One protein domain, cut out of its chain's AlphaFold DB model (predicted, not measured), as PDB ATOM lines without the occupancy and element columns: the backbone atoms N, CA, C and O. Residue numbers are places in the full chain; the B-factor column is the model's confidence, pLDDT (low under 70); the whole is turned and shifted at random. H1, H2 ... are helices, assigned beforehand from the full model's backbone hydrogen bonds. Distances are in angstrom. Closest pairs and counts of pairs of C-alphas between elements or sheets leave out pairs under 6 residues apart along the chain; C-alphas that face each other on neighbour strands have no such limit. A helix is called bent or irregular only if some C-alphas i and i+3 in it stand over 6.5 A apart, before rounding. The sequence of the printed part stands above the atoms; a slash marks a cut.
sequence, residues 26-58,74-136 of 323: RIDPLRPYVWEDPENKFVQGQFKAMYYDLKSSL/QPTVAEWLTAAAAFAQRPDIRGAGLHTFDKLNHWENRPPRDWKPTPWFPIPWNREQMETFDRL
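Overview. This is residues 26 to 58 and 74 to 136 of the 323 residues of an uncharacterized protein of Janthinobacterium lividum (UniProt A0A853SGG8). Two helices set slantwise to each other, H2 and H3, make one end of the domain, and two shorter helices near each other, H1 and H5, make the other end. A long loop, residues 95 to 126, swings out to one side from the very short helix H4 and comes back to H5. The printed part has 96 residues with five named helices, in the order H1, H2, H3, H4, H5, and no named strand; its class is all helix. The whole is only just compact, close to loose, with a radius of gyration of the C-alphas of 14.6 A, and spans 41 by 37 by 24 A.

Arrangement. H1, residues 26 to 33, is close to but not clearly touching H5, residues 127 to 135. Their closest C-alphas, those of Arg 31 and Met 130, are 7.8 A apart, and the two run opposite ways at a steep tilt of 39 degrees. H2, residues 41 to 57, touches H3, residues 77 to 88, with residues 47 to 54 alone, and H3 touches H2 with residues 83 to 87 alone. Their closest C-alphas, those of Leu 54 and Ala 83, are 7.4 A apart; they run opposite ways at a steep tilt of 42 degrees. H4, residues 91 to 94, is close to but not clearly touching H2, with the C-alphas of Val 43 and Ile 93 closest at 7.9 A. H4 is likewise close to but not clearly touching H3, with those of Ala 88 and Arg 94 closest at 7.4 A. Among the pairs that are apart are H1 and H2, H2 and H5, and H4 and H5. In H3 and H5 every O i to N i+4 pair is within hydrogen-bond range; in H2 it is 11 of 13, in H1 0 of 4 beside 3 of 5 O i to N i+3 pairs, and H4 is too short for an i+4 pair.

Along the chain. H1 begins at C-alpha 26, (27.319, -32.175, -16.397), and measures 13.0 A from first to last C-alpha; it is irregular, with C-alphas 29 and 32 7.0 A apart. H2 begins at C-alpha 41, (20.763, -33.439, -39.661), and is 22.8 A long. H3 is 16.0 A long, H4 5.3 A. H5, 12.2 A long, ends at C-alpha 135, (31.576, -19.570, -26.472).

Size, cuts and confidence. The two C-alphas farthest apart, those of Pro 32 and Leu 58, are 41.4 A apart. Residues 59 to 73 are not printed, and C-alphas 58 and 74 are 8.2 A apart across this cut, in the link from H2 to H3. Of the links printed whole, H3 to H4 is tight, H1 to H2 short and H4 to H5 long, with 32 residues. The mean pLDDT of the printed part is 81.0; residue 41 and residues 95 to 109 are under 70.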
ATOM      1  N   ARG A  26      28.099 -31.110 -15.744       86.38
ATOM      2  CA  ARG A  26      27.319 -32.175 -16.397       86.38
ATOM      3  C   ARG A  26      27.587 -32.272 -17.893       86.38
ATOM      4  O   ARG A  26      27.256 -33.295 -18.481       86.38
ATOM      5  N   ILE A  27      28.159 -31.228 -18.482       89.06
ATOM      6  CA  ILE A  27      28.478 -31.143 -19.908       89.06
ATOM      7  C   ILE A  27      29.921 -31.582 -20.157       89.06
ATOM      8  O   ILE A  27      30.184 -32.234 -21.161       89.06
ATOM      9  N   ASP A  28      30.847 -31.312 -19.233       89.06
ATOM     10  CA  ASP A  28      32.253 -31.706 -19.390       89.06
ATOM     11  C   ASP A  28      32.466 -33.214 -19.647       89.06
ATOM     12  O   ASP A  28      33.266 -33.546 -20.526       89.06
ATOM     13  N   PRO A  29      31.721 -34.149 -19.015       89.81
ATOM     14  CA  PRO A  29      31.811 -35.575 -19.345       89.81
ATOM     15  C   PRO A  29      31.374 -35.940 -20.772       89.81
ATOM     16  O   PRO A  29      31.658 -37.048 -21.218       89.81
ATOM     17  N   LEU A  30      30.688 -35.045 -21.497       89.50
ATOM     18  CA  LEU A  30      30.303 -35.267 -22.895       89.50
ATOM     19  C   LEU A  30      31.477 -35.085 -23.856       89.50
ATOM     20  O   LEU A  30      31.410 -35.583 -24.975       89.50
ATOM     21  N   ARG A  31      32.539 -34.373 -23.453       92.06
ATOM     22  CA  ARG A  31      33.635 -33.962 -24.346       92.06
ATOM     23  C   ARG A  31      34.295 -35.117 -25.114       92.06
ATOM     24  O   ARG A  31      34.493 -34.945 -26.313       92.06
ATOM     25  N   PRO A  32      34.581 -36.290 -24.511       92.12
ATOM     26  CA  PRO A  32      35.126 -37.435 -25.250       92.12
ATOM     27  C   PRO A  32      34.173 -38.001 -26.311       92.12
ATOM     28  O   PRO A  32      34.614 -38.687 -27.225       92.12
ATOM     29  N   TYR A  33      32.877 -37.713 -26.183       89.94
ATOM     30  CA  TYR A  33      31.812 -38.235 -27.036       89.94
ATOM     31  C   TYR A  33      31.307 -37.220 -28.068       89.94
ATOM     32  O   TYR A  33      30.326 -37.483 -28.768       89.94
ATOM     33  N   VAL A  34      31.953 -36.053 -28.149       89.81
ATOM     34  CA  VAL A  34      31.639 -35.032 -29.147       89.81
ATOM     35  C   VAL A  34      31.969 -35.566 -30.535       89.81
ATOM     36  O   VAL A  34      33.045 -36.113 -30.769       89.81
ATOM     37  N   TRP A  35      31.034 -35.387 -31.460       86.50
ATOM     38  CA  TRP A  35      31.098 -35.937 -32.811       86.50
ATOM     39  C   TRP A  35      30.777 -34.871 -33.861       86.50
ATOM     40  O   TRP A  35      30.216 -33.818 -33.553       86.50
ATOM     41  N   GLU A  36      31.150 -35.129 -35.111       84.38
ATOM     42  CA  GLU A  36      30.891 -34.214 -36.225       84.38
ATOM     43  C   GLU A  36      29.466 -34.378 -36.756       84.38
ATOM     44  O   GLU A  36      29.138 -35.435 -37.269       84.38
ATOM     45  N   ASP A  37      28.646 -33.332 -36.740       78.69
ATOM     46  CA  ASP A  37      27.361 -33.295 -37.462       78.69
ATOM     47  C   ASP A  37      27.258 -31.967 -38.221       78.69
ATOM     48  O   ASP A  37      26.543 -31.063 -37.787       78.69
ATOM     49  N   PRO A  38      28.028 -31.788 -39.309       73.88
ATOM     50  CA  PRO A  38      28.183 -30.484 -39.956       73.88
ATOM     51  C   PRO A  38      26.876 -29.935 -40.540       73.88
ATOM     52  O   PRO A  38      26.738 -28.731 -40.718       73.88
ATOM     53  N   GLU A  39      25.908 -30.803 -40.841       72.25
ATOM     54  CA  GLU A  39      24.600 -30.401 -41.366       72.25
ATOM     55  C   GLU A  39      23.505 -30.401 -40.284       72.25
ATOM     56  O   GLU A  39      22.339 -30.138 -40.593       72.25
ATOM     57  N   ASN A  40      23.867 -30.719 -39.032       70.75
ATOM     58  CA  ASN A  40      22.979 -30.859 -37.876       70.75
ATOM     59  C   ASN A  40      21.733 -31.720 -38.183       70.75
ATOM     60  O   ASN A  40      20.614 -31.479 -37.712       70.75
ATOM     61  N   LYS A  41      21.893 -32.712 -39.065       69.19
ATOM     62  CA  LYS A  41      20.763 -33.439 -39.661       69.19
ATOM     63  C   LYS A  41      20.127 -34.407 -38.680       69.19
ATOM     64  O   LYS A  41      18.941 -34.708 -38.829       69.19
ATOM     65  N   PHE A  42      20.881 -34.868 -37.683       72.38
ATOM     66  CA  PHE A  42      20.452 -35.972 -36.837       72.38
ATOM     67  C   PHE A  42      19.267 -35.590 -35.947       72.38
ATOM     68  O   PHE A  42      18.172 -36.124 -36.109       72.38
ATOM     69  N   VAL A  43      19.445 -34.618 -35.046       77.19
ATOM     70  CA  VAL A  43      18.358 -34.179 -34.153       77.19
ATOM     71  C   VAL A  43      17.603 -32.995 -34.734       77.19
ATOM     72  O   VAL A  43      16.373 -33.010 -34.769       77.19
ATOM     73  N   GLN A  44      18.309 -31.957 -35.194       78.19
ATOM     74  CA  GLN A  44      17.662 -30.709 -35.599       78.19
ATOM     75  C   GLN A  44      16.798 -30.903 -36.847       78.19
ATOM     76  O   GLN A  44      15.673 -30.403 -36.888       78.19
ATOM     77  N   GLY A  45      17.277 -31.666 -37.835       78.19
ATOM     78  CA  GLY A  45      16.505 -32.012 -39.032       78.19
ATOM     79  C   GLY A  45      15.199 -32.740 -38.700       78.19
ATOM     80  O   GLY A  45      14.125 -32.310 -39.124       78.19
ATOM     81  N   GLN A  46      15.275 -33.785 -37.873       79.81
ATOM     82  CA  GLN A  46      14.111 -34.561 -37.422       79.81
ATOM     83  C   GLN A  46      13.137 -33.719 -36.586       79.81
ATOM     84  O   GLN A  46      11.921 -33.806 -36.759       79.81
ATOM     85  N   PHE A  47      13.661 -32.865 -35.707       85.88
ATOM     86  CA  PHE A  47      12.854 -31.969 -34.884       85.88
ATOM     87  C   PHE A  47      12.135 -30.910 -35.727       85.88
ATOM     88  O   PHE A  47      10.957 -30.625 -35.510       85.88
ATOM     89  N   LYS A  48      12.822 -30.361 -36.735       87.25
ATOM     90  CA  LYS A  48      12.256 -29.403 -37.689       87.25
ATOM     91  C   LYS A  48      11.177 -30.050 -38.558       87.25
ATOM     92  O   LYS A  48      10.136 -29.433 -38.771       87.25
ATOM     93  N   ALA A  49      11.397 -31.278 -39.029       87.19
ATOM     94  CA  ALA A  49      10.388 -32.044 -39.760       87.19
ATOM     95  C   ALA A  49       9.134 -32.259 -38.899       87.19
ATOM     96  O   ALA A  49       8.050 -31.855 -39.307       87.19
ATOM     97  N   MET A  50       9.302 -32.735 -37.658       91.12
ATOM     98  CA  MET A  50       8.200 -32.893 -36.700       91.12
ATOM     99  C   MET A  50       7.437 -31.582 -36.469       91.12
ATOM    100  O   MET A  50       6.209 -31.581 -36.448       91.12
ATOM    101  N   TYR A  51       8.142 -30.453 -36.341       90.88
ATOM    102  CA  TYR A  51       7.499 -29.145 -36.212       90.88
ATOM    103  C   TYR A  51       6.622 -28.804 -37.424       90.88
ATOM    104  O   TYR A  51       5.501 -28.314 -37.260       90.88
ATOM    105  N   TYR A  52       7.106 -29.053 -38.644       89.12
ATOM    106  CA  TYR A  52       6.316 -28.819 -39.851       89.12
ATOM    107  C   TYR A  52       5.149 -29.793 -39.981       89.12
ATOM    108  O   TYR A  52       4.070 -29.354 -40.380       89.12
ATOM    109  N   ASP A  53       5.323 -31.055 -39.591       90.06
ATOM    110  CA  ASP A  53       4.252 -32.051 -39.571       90.06
ATOM    111  C   ASP A  53       3.145 -31.630 -38.602       90.06
ATOM    112  O   ASP A  53       1.984 -31.548 -39.006       90.06
ATOM    113  N   LEU A  54       3.505 -31.231 -37.373       91.19
ATOM    114  CA  LEU A  54       2.569 -30.661 -36.401       91.19
ATOM    115  C   LEU A  54       1.859 -29.445 -36.992       91.19
ATOM    116  O   LEU A  54       0.637 -29.360 -36.973       91.19
ATOM    117  N   LYS A  55       2.604 -28.497 -37.565       88.62
ATOM    118  CA  LYS A  55       2.003 -27.312 -38.180       88.62
ATOM    119  C   LYS A  55       1.037 -27.701 -39.305       88.62
ATOM    120  O   LYS A  55      -0.021 -27.093 -39.439       88.62
ATOM    121  N   SER A  56       1.367 -28.714 -40.101       85.88
ATOM    122  CA  SER A  56       0.527 -29.189 -41.202       85.88
ATOM    123  C   SER A  56      -0.764 -29.863 -40.730       85.88
ATOM    124  O   SER A  56      -1.782 -29.717 -41.407       85.88
ATOM    125  N   SER A  57      -0.744 -30.527 -39.565       87.62
ATOM    126  CA  SER A  57      -1.911 -31.190 -38.976       87.62
ATOM    127  C   SER A  57      -2.881 -30.221 -38.298       87.62
ATOM    128  O   SER A  57      -4.029 -30.577 -38.040       87.62
ATOM    129  N   LEU A  58      -2.440 -29.000 -37.981       85.94
ATOM    130  CA  LEU A  58      -3.292 -27.981 -37.372       85.94
ATOM    131  C   LEU A  58      -4.245 -27.356 -38.394       85.94
ATOM    132  O   LEU A  58      -3.907 -27.153 -39.564       85.94
ATOM    133  N   GLN A  74       0.267 -21.131 -36.145       85.50
ATOM    134  CA  GLN A  74       1.312 -21.596 -35.237       85.50
ATOM    135  C   GLN A  74       0.706 -22.541 -34.179       85.50
ATOM    136  O   GLN A  74      -0.444 -22.328 -33.760       85.50
ATOM    137  N   PRO A  75       1.443 -23.578 -33.751       89.50
ATOM    138  CA  PRO A  75       1.055 -24.377 -32.598       89.50
ATOM    139  C   PRO A  75       0.929 -23.506 -31.347       89.50
ATOM    140  O   PRO A  75       1.709 -22.576 -31.137       89.50
ATOM    141  N   THR A  76      -0.045 -23.819 -30.502       91.88
ATOM    142  CA  THR A  76      -0.092 -23.287 -29.136       91.88
ATOM    143  C   THR A  76       1.031 -23.900 -28.295       91.88
ATOM    144  O   THR A  76       1.577 -24.951 -28.640       91.88
ATOM    145  N   VAL A  77       1.357 -23.280 -27.155       89.88
ATOM    146  CA  VAL A  77       2.375 -23.809 -26.226       89.88
ATOM    147  C   VAL A  77       2.039 -25.240 -25.789       89.88
ATOM    148  O   VAL A  77       2.917 -26.092 -25.791       89.88
ATOM    149  N   ALA A  78       0.773 -25.539 -25.483       93.88
ATOM    150  CA  ALA A  78       0.356 -26.875 -25.053       93.88
ATOM    151  C   ALA A  78       0.516 -27.939 -26.158       93.88
ATOM    152  O   ALA A  78       1.038 -29.026 -25.901       93.88
ATOM    153  N   GLU A  79       0.121 -27.621 -27.396       93.25
ATOM    154  CA  GLU A  79       0.297 -28.513 -28.554       93.25
ATOM    155  C   GLU A  79       1.779 -28.762 -28.843       93.25
ATOM    156  O   GLU A  79       2.191 -29.901 -29.062       93.25
ATOM    157  N   TRP A  80       2.588 -27.700 -28.783       93.31
ATOM    158  CA  TRP A  80       4.030 -27.789 -28.960       93.31
ATOM    159  C   TRP A  80       4.691 -28.659 -27.892       93.31
ATOM    160  O   TRP A  80       5.444 -29.567 -28.230       93.31
ATOM    161  N   LEU A  81       4.386 -28.422 -26.612       94.25
ATOM    162  CA  LEU A  81       4.946 -29.198 -25.505       94.25
ATOM    163  C   LEU A  81       4.554 -30.676 -25.594       94.25
ATOM    164  O   LEU A  81       5.393 -31.538 -25.348       94.25
ATOM    165  N   THR A  82       3.320 -30.976 -26.003       94.69
ATOM    166  CA  THR A  82       2.853 -32.359 -26.193       94.69
ATOM    167  C   THR A  82       3.615 -33.056 -27.322       94.69
ATOM    168  O   THR A  82       4.136 -34.156 -27.131       94.69
ATOM    169  N   ALA A  83       3.741 -32.408 -28.485       93.31
ATOM    170  CA  ALA A  83       4.470 -32.961 -29.626       93.31
ATOM    171  C   ALA A  83       5.973 -33.117 -29.338       93.31
ATOM    172  O   ALA A  83       6.562 -34.157 -29.635       93.31
ATOM    173  N   ALA A  84       6.591 -32.120 -28.700       91.44
ATOM    174  CA  ALA A  84       7.991 -32.167 -28.292       91.44
ATOM    175  C   ALA A  84       8.250 -33.261 -27.243       91.44
ATOM    176  O   ALA A  84       9.264 -33.956 -27.326       91.44
ATOM    177  N   ALA A  85       7.329 -33.469 -26.292       91.12
ATOM    178  CA  ALA A  85       7.427 -34.550 -25.314       91.12
ATOM    179  C   ALA A  85       7.379 -35.928 -25.987       91.12
ATOM    180  O   ALA A  85       8.211 -36.778 -25.676       91.12
ATOM    181  N   ALA A  86       6.467 -36.137 -26.942       91.12
ATOM    182  CA  ALA A  86       6.404 -37.376 -27.716       91.12
ATOM    183  C   ALA A  86       7.676 -37.590 -28.557       91.12
ATOM    184  O   ALA A  86       8.254 -38.676 -28.536       91.12
ATOM    185  N   PHE A  87       8.160 -36.542 -29.233       88.62
ATOM    186  CA  PHE A  87       9.406 -36.578 -30.002       88.62
ATOM    187  C   PHE A  87      10.601 -36.994 -29.135       88.62
ATOM    188  O   PHE A  87      11.376 -37.867 -29.520       88.62
ATOM    189  N   ALA A  88      10.722 -36.419 -27.936       85.44
ATOM    190  CA  ALA A  88      11.822 -36.701 -27.025       85.44
ATOM    191  C   ALA A  88      11.859 -38.157 -26.537       85.44
ATOM    192  O   ALA A  88      12.910 -38.583 -26.071       85.44
ATOM    193  N   GLN A  89      10.752 -38.906 -26.615       86.31
ATOM    194  CA  GLN A  89      10.666 -40.316 -26.208       86.31
ATOM    195  C   GLN A  89      10.900 -41.302 -27.356       86.31
ATOM    196  O   GLN A  89      10.867 -42.512 -27.126       86.31
ATOM    197  N   ARG A  90      11.110 -40.826 -28.590       83.44
ATOM    198  CA  ARG A  90      11.239 -41.729 -29.735       83.44
ATOM    199  C   ARG A  90      12.450 -42.671 -29.578       83.44
ATOM    200  O   ARG A  90      13.493 -42.248 -29.065       83.44
ATOM    201  N   PRO A  91      12.361 -43.932 -30.045       79.31
ATOM    202  CA  PRO A  91      13.453 -44.902 -29.924       79.31
ATOM    203  C   PRO A  91      14.759 -44.491 -30.619       79.31
ATOM    204  O   PRO A  91      15.832 -44.879 -30.164       79.31
ATOM    205  N   ASP A  92      14.683 -43.695 -31.688       73.94
ATOM    206  CA  ASP A  92      15.837 -43.119 -32.389       73.94
ATOM    207  C   ASP A  92      16.501 -41.959 -31.626       73.94
ATOM    208  O   ASP A  92      17.646 -41.622 -31.914       73.94
ATOM    209  N   ILE A  93      15.822 -41.399 -30.616       77.44
ATOM    210  CA  ILE A  93      16.347 -40.349 -29.734       77.44
ATOM    211  C   ILE A  93      16.860 -40.913 -28.399       77.44
ATOM    212  O   ILE A  93      17.905 -40.478 -27.922       77.44
ATOM    213  N   ARG A  94      16.145 -41.863 -27.772       73.94
ATOM    214  CA  ARG A  94      16.476 -42.398 -26.427       73.94
ATOM    215  C   ARG A  94      16.988 -43.840 -26.374       73.94
ATOM    216  O   ARG A  94      17.465 -44.250 -25.320       73.94
ATOM    217  N   GLY A  95      16.839 -44.630 -27.435       62.41
ATOM    218  CA  GLY A  95      17.097 -46.076 -27.411       62.41
ATOM    219  C   GLY A  95      18.394 -46.508 -28.099       62.41
ATOM    220  O   GLY A  95      19.232 -45.693 -28.472       62.41
ATOM    221  N   ALA A  96      18.507 -47.816 -28.364       50.91
ATOM    222  CA  ALA A  96      19.560 -48.439 -29.189       50.91
ATOM    223  C   ALA A  96      19.582 -47.955 -30.665       50.91
ATOM    224  O   ALA A  96      20.373 -48.434 -31.477       50.91
ATOM    225  N   GLY A  97      18.707 -46.999 -31.006       52.88
ATOM    226  CA  GLY A  97      18.421 -46.459 -32.332       52.88
ATOM    227  C   GLY A  97      19.499 -45.587 -32.966       52.88
ATOM    228  O   GLY A  97      19.403 -45.330 -34.164       52.88
ATOM    229  N   LEU A  98      20.538 -45.180 -32.225       58.12
ATOM    230  CA  LEU A  98      21.685 -44.462 -32.804       58.12
ATOM    231  C   LEU A  98      22.314 -45.244 -33.977       58.12
ATOM    232  O   LEU A  98      22.822 -44.635 -34.921       58.12
ATOM    233  N   HIS A  99      22.212 -46.580 -33.941       58.56
ATOM    234  CA  HIS A  99      22.931 -47.500 -34.830       58.56
ATOM    235  C   HIS A  99      22.028 -48.485 -35.601       58.56
ATOM    236  O   HIS A  99      22.520 -49.297 -36.382       58.56
ATOM    237  N   THR A 100      20.696 -48.437 -35.437       53.88
ATOM    238  CA  THR A 100      19.772 -49.407 -36.077       53.88
ATOM    239  C   THR A 100      19.768 -49.321 -37.613       53.88
ATOM    240  O   THR A 100      19.298 -50.237 -38.287       53.88
ATOM    241  N   PHE A 101      20.346 -48.258 -38.184       50.09
ATOM    242  CA  PHE A 101      20.375 -47.990 -39.623       50.09
ATOM    243  C   PHE A 101      21.788 -47.893 -40.225       50.09
ATOM    244  O   PHE A 101      21.934 -47.342 -41.314       50.09
ATOM    245  N   ASP A 102      22.805 -48.495 -39.589       52.09
ATOM    246  CA  ASP A 102      24.199 -48.560 -40.091       52.09
ATOM    247  C   ASP A 102      24.314 -49.059 -41.556       52.09
ATOM    248  O   ASP A 102      25.329 -48.859 -42.216       52.09
ATOM    249  N   LYS A 103      23.265 -49.698 -42.094       48.06
ATOM    250  CA  LYS A 103      23.210 -50.250 -43.456       48.06
ATOM    251  C   LYS A 103      22.746 -49.273 -44.548       48.06
ATOM    252  O   LYS A 103      22.831 -49.638 -45.715       48.06
ATOM    253  N   LEU A 104      22.223 -48.089 -44.207       52.19
ATOM    254  CA  LEU A 104      21.562 -47.204 -45.185       52.19
ATOM    255  C   LEU A 104      22.423 -46.028 -45.666       52.19
ATOM    256  O   LEU A 104      22.269 -45.620 -46.814       52.19
ATOM    257  N   ASN A 105      23.337 -45.499 -44.845       55.72
ATOM    258  CA  ASN A 105      24.251 -44.430 -45.263       55.72
ATOM    259  C   ASN A 105      25.531 -44.410 -44.406       55.72
ATOM    260  O   ASN A 105      25.526 -43.918 -43.282       55.72
ATOM    261  N   HIS A 106      26.632 -44.947 -44.936       56.72
ATOM    262  CA  HIS A 106      27.918 -45.040 -44.230       56.72
ATOM    263  C   HIS A 106      28.713 -43.725 -44.200       56.72
ATOM    264  O   HIS A 106      29.744 -43.659 -43.537       56.72
ATOM    265  N   TRP A 107      28.251 -42.692 -44.912       59.00
ATOM    266  CA  TRP A 107      28.897 -41.376 -44.969       59.00
ATOM    267  C   TRP A 107      28.355 -40.387 -43.930       59.00
ATOM    268  O   TRP A 107      28.893 -39.292 -43.787       59.00
ATOM    269  N   GLU A 108      27.288 -40.746 -43.213       64.94
ATOM    270  CA  GLU A 108      26.787 -39.945 -42.098       64.94
ATOM    271  C   GLU A 108      27.620 -40.211 -40.847       64.94
ATOM    272  O   GLU A 108      27.660 -41.329 -40.329       64.94
ATOM    273  N   ASN A 109      28.250 -39.157 -40.335       69.00
ATOM    274  CA  ASN A 109      28.868 -39.177 -39.017       69.00
ATOM    275  C   ASN A 109      27.801 -39.464 -37.946       69.00
ATOM    276  O   ASN A 109      26.642 -39.076 -38.095       69.00
ATOM    277  N   ARG A 110      28.178 -40.159 -36.867       73.06
ATOM    278  CA  ARG A 110      27.273 -40.514 -35.761       73.06
ATOM    279  C   ARG A 110      27.973 -40.386 -34.408       73.06
ATOM    280  O   ARG A 110      29.206 -40.391 -34.369       73.06
ATOM    281  N   PRO A 111      27.211 -40.313 -33.300       77.94
ATOM    282  CA  PRO A 111      27.770 -40.387 -31.958       77.94
ATOM    283  C   PRO A 111      28.655 -41.628 -31.747       77.94
ATOM    284  O   PRO A 111      28.354 -42.685 -32.315       77.94
ATOM    285  N   PRO A 112      29.696 -41.552 -30.897       82.38
ATOM    286  CA  PRO A 112      30.555 -42.697 -30.608       82.38
ATOM    287  C   PRO A 112      29.779 -43.869 -30.000       82.38
ATOM    288  O   PRO A 112      28.878 -43.683 -29.185       82.38
ATOM    289  N   ARG A 113      30.138 -45.096 -30.398       79.44
ATOM    290  CA  ARG A 113      29.408 -46.330 -30.040       79.44
ATOM    291  C   ARG A 113      29.487 -46.704 -28.560       79.44
ATOM    292  O   ARG A 113      28.656 -47.461 -28.073       79.44
ATOM    293  N   ASP A 114      30.502 -46.220 -27.861       84.88
ATOM    294  CA  ASP A 114      30.708 -46.425 -26.430       84.88
ATOM    295  C   ASP A 114      30.000 -45.362 -25.570       84.88
ATOM    296  O   ASP A 114      30.059 -45.429 -24.338       84.88
ATOM    297  N   TRP A 115      29.293 -44.412 -26.198       85.31
ATOM    298  CA  TRP A 115      28.424 -43.475 -25.498       85.31
ATOM    299  C   TRP A 115      27.336 -44.216 -24.718       85.31
ATOM    300  O   TRP A 115      26.638 -45.087 -25.239       85.31
ATOM    301  N   LYS A 116      27.148 -43.814 -23.460       84.94
ATOM    302  CA  LYS A 116      26.076 -44.319 -22.602       84.94
ATOM    303  C   LYS A 116      25.040 -43.213 -22.401       84.94
ATOM    304  O   LYS A 116      25.327 -42.268 -21.663       84.94
ATOM    305  N   PRO A 117      23.845 -43.324 -23.015       81.81
ATOM    306  CA  PRO A 117      22.773 -42.359 -22.829       81.81
ATOM    307  C   PRO A 117      22.470 -42.119 -21.350       81.81
ATOM    308  O   PRO A 117      22.410 -43.047 -20.543       81.81
ATOM    309  N   THR A 118      22.237 -40.858 -21.001       79.75
ATOM    310  CA  THR A 118      21.785 -40.452 -19.666       79.75
ATOM    311  C   THR A 118      20.372 -39.873 -19.753       79.75
ATOM    312  O   THR A 118      19.954 -39.449 -20.832       79.75
ATOM    313  N   PRO A 119      19.628 -39.766 -18.635       79.81
ATOM    314  CA  PRO A 119      18.317 -39.111 -18.642       79.81
ATOM    315  C   PRO A 119      18.338 -37.666 -19.170       79.81
ATOM    316  O   PRO A 119      17.322 -37.179 -19.660       79.81
ATOM    317  N   TRP A 120      19.486 -36.987 -19.067       79.00
ATOM    318  CA  TRP A 120      19.672 -35.588 -19.471       79.00
ATOM    319  C   TRP A 120      20.255 -35.442 -20.875       79.00
ATOM    320  O   TRP A 120      19.939 -34.488 -21.578       79.00
ATOM    321  N   PHE A 121      21.079 -36.403 -21.285       83.31
ATOM    322  CA  PHE A 121      21.715 -36.458 -22.595       83.31
ATOM    323  C   PHE A 121      21.454 -37.834 -23.203       83.31
ATOM    324  O   PHE A 121      22.244 -38.757 -23.006       83.31
ATOM    325  N   PRO A 122      20.329 -38.012 -23.911       82.25
ATOM    326  CA  PRO A 122      20.093 -39.229 -24.678       82.25
ATOM    327  C   PRO A 122      21.143 -39.409 -25.785       82.25
ATOM    328  O   PRO A 122      21.655 -40.503 -26.003       82.25
ATOM    329  N   ILE A 123      21.531 -38.296 -26.410       83.38
ATOM    330  CA  ILE A 123      22.518 -38.193 -27.488       83.38
ATOM    331  C   ILE A 123      23.600 -37.205 -27.013       83.38
ATOM    332  O   ILE A 123      23.235 -36.171 -26.436       83.38
ATOM    333  N   PRO A 124      24.903 -37.484 -27.210       86.25
ATOM    334  CA  PRO A 124      25.943 -36.528 -26.866       86.25
ATOM    335  C   PRO A 124      25.911 -35.360 -27.855       86.25
ATOM    336  O   PRO A 124      25.442 -35.482 -28.990       86.25
ATOM    337  N   TRP A 125      26.409 -34.209 -27.421       88.19
ATOM    338  CA  TRP A 125      26.438 -33.022 -28.266       88.19
ATOM    339  C   TRP A 125      27.376 -33.192 -29.457       88.19
ATOM    340  O   TRP A 125      28.445 -33.793 -29.339       88.19
ATOM    341  N   ASN A 126      26.979 -32.638 -30.600       87.19
ATOM    342  CA  ASN A 126      27.880 -32.506 -31.736       87.19
ATOM    343  C   ASN A 126      28.912 -31.384 -31.483       87.19
ATOM    344  O   ASN A 126      28.814 -30.627 -30.506       87.19
ATOM    345  N   ARG A 127      29.921 -31.279 -32.356       89.44
ATOM    346  CA  ARG A 127      30.991 -30.280 -32.221       89.44
ATOM    347  C   ARG A 127      30.453 -28.855 -32.170       89.44
ATOM    348  O   ARG A 127      30.815 -28.117 -31.259       89.44
ATOM    349  N   GLU A 128      29.559 -28.488 -33.085       87.75
ATOM    350  CA  GLU A 128      28.991 -27.137 -33.149       87.75
ATOM    351  C   GLU A 128      28.259 -26.760 -31.849       87.75
ATOM    352  O   GLU A 128      28.411 -25.646 -31.342       87.75
ATOM    353  N   GLN A 129      27.493 -27.686 -31.266       89.00
ATOM    354  CA  GLN A 129      26.800 -27.494 -29.991       89.00
ATOM    355  C   GLN A 129      27.790 -27.279 -28.843       89.00
ATOM    356  O   GLN A 129      27.617 -26.342 -28.062       89.00
ATOM    357  N   MET A 130      28.840 -28.105 -28.762       92.44
ATOM    358  CA  MET A 130      29.877 -27.965 -27.737       92.44
ATOM    359  C   MET A 130      30.641 -26.642 -27.883       92.44
ATOM    360  O   MET A 130      30.798 -25.911 -26.911       92.44
ATOM    361  N   GLU A 131      31.046 -26.276 -29.097       92.69
ATOM    362  CA  GLU A 131      31.743 -25.013 -29.366       92.69
ATOM    363  C   GLU A 131      30.854 -23.795 -29.111       92.69
ATOM    364  O   GLU A 131      31.307 -22.766 -28.607       92.69
ATOM    365  N   THR A 132      29.566 -23.881 -29.443       91.38
ATOM    366  CA  THR A 132      28.594 -22.829 -29.127       91.38
ATOM    367  C   THR A 132      28.448 -22.665 -27.624       91.38
ATOM    368  O   THR A 132      28.472 -21.537 -27.136       91.38
ATOM    369  N   PHE A 133      28.366 -23.769 -26.883       91.62
ATOM    370  CA  PHE A 133      28.332 -23.745 -25.429       91.62
ATOM    371  C   PHE A 133      29.609 -23.158 -24.814       91.62
ATOM    372  O   PHE A 133      29.530 -22.323 -23.914       91.62
ATOM    373  N   ASP A 134      30.779 -23.538 -25.325       90.56
ATOM    374  CA  ASP A 134      32.071 -23.039 -24.848       90.56
ATOM    375  C   ASP A 134      32.244 -21.533 -25.103       90.56
ATOM    376  O   ASP A 134      32.870 -20.835 -24.298       90.56
ATOM    377  N   ARG A 135      31.626 -21.009 -26.169       90.12
ATOM    378  CA  ARG A 135      31.576 -19.570 -26.472       90.12
ATOM    379  C   ARG A 135      30.620 -18.779 -25.579       90.12
ATOM    380  O   ARG A 135      30.728 -17.553 -25.552       90.12
ATOM    381  N   LEU A 136      29.696 -19.422 -24.856       89.88
ATOM    382  CA  LEU A 136      28.775 -18.698 -23.978       89.88
ATOM    383  C   LEU A 136      29.544 -18.042 -22.817       89.88
ATOM    384  O   LEU A 136      30.277 -18.734 -22.094       89.88
TER     385      LEU A 136